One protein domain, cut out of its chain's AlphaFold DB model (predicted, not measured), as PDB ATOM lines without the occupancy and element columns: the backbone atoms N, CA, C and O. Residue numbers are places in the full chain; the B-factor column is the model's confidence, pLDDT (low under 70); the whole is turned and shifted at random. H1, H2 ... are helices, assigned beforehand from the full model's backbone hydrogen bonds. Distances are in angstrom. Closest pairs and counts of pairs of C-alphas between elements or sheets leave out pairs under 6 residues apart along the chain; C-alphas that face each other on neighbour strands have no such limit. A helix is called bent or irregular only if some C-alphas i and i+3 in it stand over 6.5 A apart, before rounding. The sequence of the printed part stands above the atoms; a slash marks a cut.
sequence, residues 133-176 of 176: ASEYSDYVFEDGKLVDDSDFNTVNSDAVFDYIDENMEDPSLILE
ATOM      1  N   ALA A 133      70.138 173.287 168.380       64.94
ATOM      2  CA  ALA A 133      71.522 173.118 168.833       64.94
ATOM      3  C   ALA A 133      72.544 173.195 167.680       64.94
ATOM      4  O   ALA A 133      73.631 173.731 167.871       64.94
ATOM      5  N   SER A 134      72.172 172.728 166.482       66.06
ATOM      6  CA  SER A 134      73.002 172.805 165.275       66.06
ATOM      7  C   SER A 134      73.121 174.218 164.690       66.06
ATOM      8  O   SER A 134      74.182 174.597 164.218       66.06
ATOM      9  N   GLU A 135      72.053 175.018 164.723       64.62
ATOM     10  CA  GLU A 135      72.091 176.394 164.199       64.62
ATOM     11  C   GLU A 135      72.817 177.332 165.174       64.62
ATOM     12  O   GLU A 135      73.524 178.249 164.756       64.62
ATOM     13  N   TYR A 136      72.698 177.070 166.482       66.62
ATOM     14  CA  TYR A 136      73.451 177.794 167.502       66.62
ATOM     15  C   TYR A 136      74.944 177.458 167.458       66.62
ATOM     16  O   TYR A 136      75.763 178.369 167.560       66.62
ATOM     17  N   SER A 137      75.313 176.182 167.279       68.69
ATOM     18  CA  SER A 137      76.722 175.813 167.107       68.69
ATOM     19  C   SER A 137      77.317 176.518 165.897       68.69
ATOM     20  O   SER A 137      78.368 177.139 166.022       68.69
ATOM     21  N   ASP A 138      76.609 176.518 164.766       71.81
ATOM     22  CA  ASP A 138      77.078 177.207 163.567       71.81
ATOM     23  C   ASP A 138      77.285 178.704 163.850       71.81
ATOM     24  O   ASP A 138      78.356 179.221 163.577       71.81
ATOM     25  N   TYR A 139      76.361 179.390 164.532       66.88
ATOM     26  CA  TYR A 139      76.530 180.812 164.873       66.88
ATOM     27  C   TYR A 139      77.653 181.112 165.891       66.88
ATOM     28  O   TYR A 139      78.241 182.195 165.859       66.88
ATOM     29  N   VAL A 140      77.948 180.192 166.818       68.88
ATOM     30  CA  VAL A 140      79.027 180.353 167.814       68.88
ATOM     31  C   VAL A 140      80.408 180.184 167.182       68.88
ATOM     32  O   VAL A 140      81.337 180.906 167.554       68.88
ATOM     33  N   PHE A 141      80.528 179.250 166.237       69.19
ATOM     34  CA  PHE A 141      81.789 178.901 165.583       69.19
ATOM     35  C   PHE A 141      82.012 179.656 164.262       69.19
ATOM     36  O   PHE A 141      83.151 179.802 163.816       69.19
ATOM     37  N   GLU A 142      80.961 180.189 163.633       61.75
ATOM     38  CA  GLU A 142      81.078 180.939 162.384       61.75
ATOM     39  C   GLU A 142      81.724 182.317 162.620       61.75
ATOM     40  O   GLU A 142      81.319 183.121 163.463       61.75
ATOM     41  N   ASP A 143      82.782 182.576 161.845       56.59
ATOM     42  CA  ASP A 143      83.596 183.799 161.841       56.59
ATOM     43  C   ASP A 143      84.439 184.079 163.110       56.59
ATOM     44  O   ASP A 143      84.968 185.183 163.264       56.59
ATOM     45  N   GLY A 144      84.627 183.097 164.006       56.06
ATOM     46  CA  GLY A 144      85.559 183.208 165.146       56.06
ATOM     47  C   GLY A 144      85.204 184.332 166.128       56.06
ATOM     48  O   GLY A 144      86.073 184.940 166.756       56.06
ATOM     49  N   LYS A 145      83.915 184.675 166.217       58.53
ATOM     50  CA  LYS A 145      83.437 185.861 166.936       58.53
ATOM     51  C   LYS A 145      83.321 185.652 168.449       58.53
ATOM     52  O   LYS A 145      83.371 186.635 169.188       58.53
ATOM     53  N   LEU A 146      83.140 184.407 168.897       65.94
ATOM     54  CA  LEU A 146      82.953 184.058 170.312       65.94
ATOM     55  C   LEU A 146      83.990 183.048 170.814       65.94
ATOM     56  O   LEU A 146      84.558 183.274 171.880       65.94
ATOM     57  N   VAL A 147      84.250 181.975 170.063       67.94
ATOM     58  CA  VAL A 147      85.270 180.964 170.386       67.94
ATOM     59  C   VAL A 147      85.916 180.486 169.085       67.94
ATOM     60  O   VAL A 147      85.198 180.213 168.126       67.94
ATOM     61  N   ASP A 148      87.250 180.410 169.037       70.19
ATOM     62  CA  ASP A 148      87.981 179.859 167.890       70.19
ATOM     63  C   ASP A 148      88.311 178.376 168.114       70.19
ATOM     64  O   ASP A 148      88.633 177.957 169.229       70.19
ATOM     65  N   ASP A 149      88.309 177.573 167.049       69.25
ATOM     66  CA  ASP A 149      88.631 176.139 167.127       69.25
ATOM     67  C   ASP A 149      90.033 175.892 167.712       69.25
ATOM     68  O   ASP A 149      90.313 174.844 168.305       69.25
ATOM     69  N   SER A 150      90.945 176.861 167.564       72.62
ATOM     70  CA  SER A 150      92.291 176.769 168.123       72.62
ATOM     71  C   SER A 150      92.329 176.889 169.651       72.62
ATOM     72  O   SER A 150      93.208 176.278 170.268       72.62
ATOM     73  N   ASP A 151      91.354 177.559 170.275       73.44
ATOM     74  CA  ASP A 151      91.308 177.759 171.726       73.44
ATOM     75  C   ASP A 151      91.099 176.430 172.459       73.44
ATOM     76  O   ASP A 151      91.797 176.146 173.438       73.44
ATOM     77  N   PHE A 152      90.253 175.543 171.923       72.25
ATOM     78  CA  PHE A 152      90.013 174.204 172.481       72.25
ATOM     79  C   PHE A 152      91.255 173.309 172.482       72.25
ATOM     80  O   PHE A 152      91.358 172.401 173.305       72.25
ATOM     81  N   ASN A 153      92.235 173.584 171.618       74.25
ATOM     82  CA  ASN A 153      93.494 172.838 171.601       74.25
ATOM     83  C   ASN A 153      94.450 173.247 172.735       74.25
ATOM     84  O   ASN A 153      95.443 172.558 172.977       74.25
ATOM     85  N   THR A 154      94.189 174.369 173.412       73.94
ATOM     86  CA  THR A 154      95.024 174.877 174.517       73.94
ATOM     87  C   THR A 154      94.455 174.569 175.899       73.94
ATOM     88  O   THR A 154      95.173 174.668 176.899       73.94
ATOM     89  N   VAL A 155      93.185 174.167 175.965       77.81
ATOM     90  CA  VAL A 155      92.507 173.831 177.214       77.81
ATOM     91  C   VAL A 155      92.893 172.416 177.652       77.81
ATOM     92  O   VAL A 155      92.945 171.480 176.856       77.81
ATOM     93  N   ASN A 156      93.188 172.250 178.942       83.69
ATOM     94  CA  ASN A 156      93.518 170.949 179.512       83.69
ATOM     95  C   ASN A 156      92.274 170.044 179.525       83.69
ATOM     96  O   ASN A 156      91.284 170.371 180.176       83.69
ATOM     97  N   SER A 157      92.342 168.908 178.828       82.50
ATOM     98  CA  SER A 157      91.205 167.996 178.689       82.50
ATOM     99  C   SER A 157      90.728 167.419 180.023       82.50
ATOM    100  O   SER A 157      89.524 167.320 180.217       82.50
ATOM    101  N   ASP A 158      91.634 167.104 180.956       85.81
ATOM    102  CA  ASP A 158      91.263 166.548 182.267       85.81
ATOM    103  C   ASP A 158      90.447 167.564 183.083       85.81
ATOM    104  O   ASP A 158      89.408 167.229 183.638       85.81
ATOM    105  N   ALA A 159      90.853 168.838 183.072       83.56
ATOM    106  CA  ALA A 159      90.129 169.910 183.756       83.56
ATOM    107  C   ALA A 159      88.734 170.172 183.157       83.56
ATOM    108  O   ALA A 159      87.810 170.541 183.878       83.56
ATOM    109  N   VAL A 160      88.577 169.990 181.841       83.06
ATOM    110  CA  VAL A 160      87.271 170.099 181.170       83.06
ATOM    111  C   VAL A 160      86.377 168.930 181.554       83.06
ATOM    112  O   VAL A 160      85.209 169.149 181.864       83.06
ATOM    113  N   PHE A 161      86.919 167.710 181.574       83.06
ATOM    114  CA  PHE A 161      86.179 166.532 182.021       83.06
ATOM    115  C   PHE A 161      85.704 166.677 183.467       83.06
ATOM    116  O   PHE A 161      84.524 166.461 183.721       83.06
ATOM    117  N   ASP A 162      86.576 167.115 184.377       87.62
ATOM    118  CA  ASP A 162      86.221 167.327 185.784       87.62
ATOM    119  C   ASP A 162      85.116 168.387 185.944       87.62
ATOM    120  O   ASP A 162      84.163 168.193 186.694       87.62
ATOM    121  N   TYR A 163      85.205 169.500 185.204       84.25
ATOM    122  CA  TYR A 163      84.196 170.560 185.247       84.25
ATOM    123  C   TYR A 163      82.830 170.088 184.740       84.25
ATOM    124  O   TYR A 163      81.798 170.416 185.329       84.25
ATOM    125  N   ILE A 164      82.821 169.340 183.637       85.31
ATOM    126  CA  ILE A 164      81.595 168.802 183.052       85.31
ATOM    127  C   ILE A 164      80.972 167.775 184.006       85.31
ATOM    128  O   ILE A 164      79.778 167.861 184.274       85.31
ATOM    129  N   ASP A 165      81.764 166.872 184.587       85.25
ATOM    130  CA  ASP A 165      81.281 165.868 185.548       85.25
ATOM    131  C   ASP A 165      80.691 166.508 186.819       85.25
ATOM    132  O   ASP A 165      79.654 166.071 187.312       85.25
ATOM    133  N   GLU A 166      81.292 167.593 187.322       85.69
ATOM    134  CA  GLU A 166      80.799 168.299 188.513       85.69
ATOM    135  C   GLU A 166      79.487 169.067 188.271       85.69
ATOM    136  O   GLU A 166      78.694 169.243 189.200       85.69
ATOM    137  N   ASN A 167      79.242 169.528 187.039       82.56
ATOM    138  CA  ASN A 167      78.104 170.394 186.707       82.56
ATOM    139  C   ASN A 167      77.004 169.701 185.885       82.56
ATOM    140  O   ASN A 167      75.979 170.322 185.601       82.56
ATOM    141  N   MET A 168      77.181 168.436 185.496       77.94
ATOM    142  CA  MET A 168      76.156 167.671 184.788       77.94
ATOM    143  C   MET A 168      75.144 167.045 185.752       77.94
ATOM    144  O   MET A 168      75.494 166.365 186.712       77.94
ATOM    145  N   GLU A 169      73.860 167.236 185.452       72.62
ATOM    146  CA  GLU A 169      72.755 166.691 186.252       72.62
ATOM    147  C   GLU A 169      72.518 165.186 185.985       72.62
ATOM    148  O   GLU A 169      72.072 164.464 186.878       72.62
ATOM    149  N   ASP A 170      72.869 164.693 184.784       76.50
ATOM    150  CA  ASP A 170      72.791 163.276 184.391       76.50
ATOM    151  C   ASP A 170      74.090 162.794 183.695       76.50
ATOM    152  O   ASP A 170      74.323 163.120 182.527       76.50
ATOM    153  N   PRO A 171      74.921 161.965 184.361       65.19
ATOM    154  CA  PRO A 171      76.183 161.455 183.809       65.19
ATOM    155  C   PRO A 171      76.021 160.498 182.617       65.19
ATOM    156  O   PRO A 171      77.002 160.175 181.945       65.19
ATOM    157  N   SER A 172      74.812 159.985 182.355       68.44
ATOM    158  CA  SER A 172      74.575 159.018 181.273       68.44
ATOM    159  C   SER A 172      74.673 159.627 179.867       68.44
ATOM    160  O   SER A 172      74.890 158.892 178.905       68.44
ATOM    161  N   LEU A 173      74.613 160.956 179.759       62.28
ATOM    162  CA  LEU A 173      74.700 161.711 178.504       62.28
ATOM    163  C   LEU A 173      76.131 161.846 177.947       62.28
ATOM    164  O   LEU A 173      76.314 162.368 176.856       62.28
ATOM    165  N   ILE A 174      77.154 161.381 178.675       63.41
ATOM    166  CA  ILE A 174      78.569 161.464 178.254       63.41
ATOM    167  C   ILE A 174      78.944 160.330 177.271       63.41
ATOM    168  O   ILE A 174      79.980 160.390 176.611       63.41
ATOM    169  N   LEU A 175      78.131 159.269 177.184       52.38
ATOM    170  CA  LEU A 175      78.465 158.024 176.472       52.38
ATOM    171  C   LEU A 175      77.581 157.718 175.249       52.38
ATOM    172  O   LEU A 175      77.683 156.613 174.707       52.38
ATOM    173  N   GLU A 176      76.749 158.662 174.810       42.50
ATOM    174  CA  GLU A 176      76.030 158.617 173.523       42.50
ATOM    175  C   GLU A 176      76.673 159.577 172.515       42.50
ATOM    176  O   GLU A 176      76.867 159.149 171.353       42.50
TER     177      GLU A 176
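Overview. This is residues 133 to 176 of the 176 residues of an uncharacterized protein of Gramella sp. MAR_2010_147 (UniProt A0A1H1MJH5). Picture an open horseshoe of chain with an empty middle: the irregular helix H1 makes one arm, H2 with the little H3 beyond it makes the other, and the long link of residues 145 to 156 curves round between them. H1 has no helix beside it, and H3 comes near H2 after a tight link. The printed part has 44 residues, with three named helices in the order H1, H2, H3 and no named strand; the class is all helix, with 27 residues in the helices. The whole is loose, with a radius of gyration of the C-alphas of 12.9 A, and its C-alphas span 32 by 24 by 16 A.

Arrangement. Begin at Ala 133 with H1, residues 133 to 144, which touches no helix. It is apart from H2, residues 157 to 167, which comes after the long link. From H2 go on to H3, residues 171 to 174: these two are close but not clearly touching, with 1 pair of C-alphas within 8 A. That closest pair is Asp 165 and Pro 171, whose C-alphas are 7.0 A apart; the two centres are 12.4 A apart. H1 and H3 are apart. In the backbone, every O i to N i+4 pair of H2 is within hydrogen-bond range, and 6 of 8 are in H1. H3 is too short for such a pair, but its 1 pair of O i and N i+3 is within range.

Along the chain. Find C-alpha 133 at (71.522, 173.118, 168.833); from there H1 runs 17.7 A to C-alpha 144. Look at C-alphas 140 and 143: they are 8.3 A apart, where a regular helix has about 5 A, and H1 is irregular. H2 begins at C-alpha 157, at (91.205, 167.996, 178.689), and runs 15.5 A to C-alpha 167. H3 has four residues and ends at C-alpha 174, at (78.569, 161.464, 178.254). It is neither bent nor irregular, but only just: C-alphas 171 and 174 are 6.0 A apart.

Size, cuts and confidence. The two C-alphas farthest apart are those of Asp 143 and Ser 172, at 32.8 A, while the C-alphas of Ala 133 and Glu 176 are 15.9 A apart. The printed part has no cut, and Glu 176 is the chain's last residue. The link from H1 to H2 is long, 12 residues, and the one from H2 to H3 is tight, 3 residues. Look for stretches that stand free, among them residues 133 to 139, which belong to H1, and residues 153 to 159, of which 157 to 159 belong to H2. The mean pLDDT of the printed part is 71.6; in this predicted model it is under 70 for 21 residues, namely 133 to 137, 139 to 147, 149 and 171 to 176.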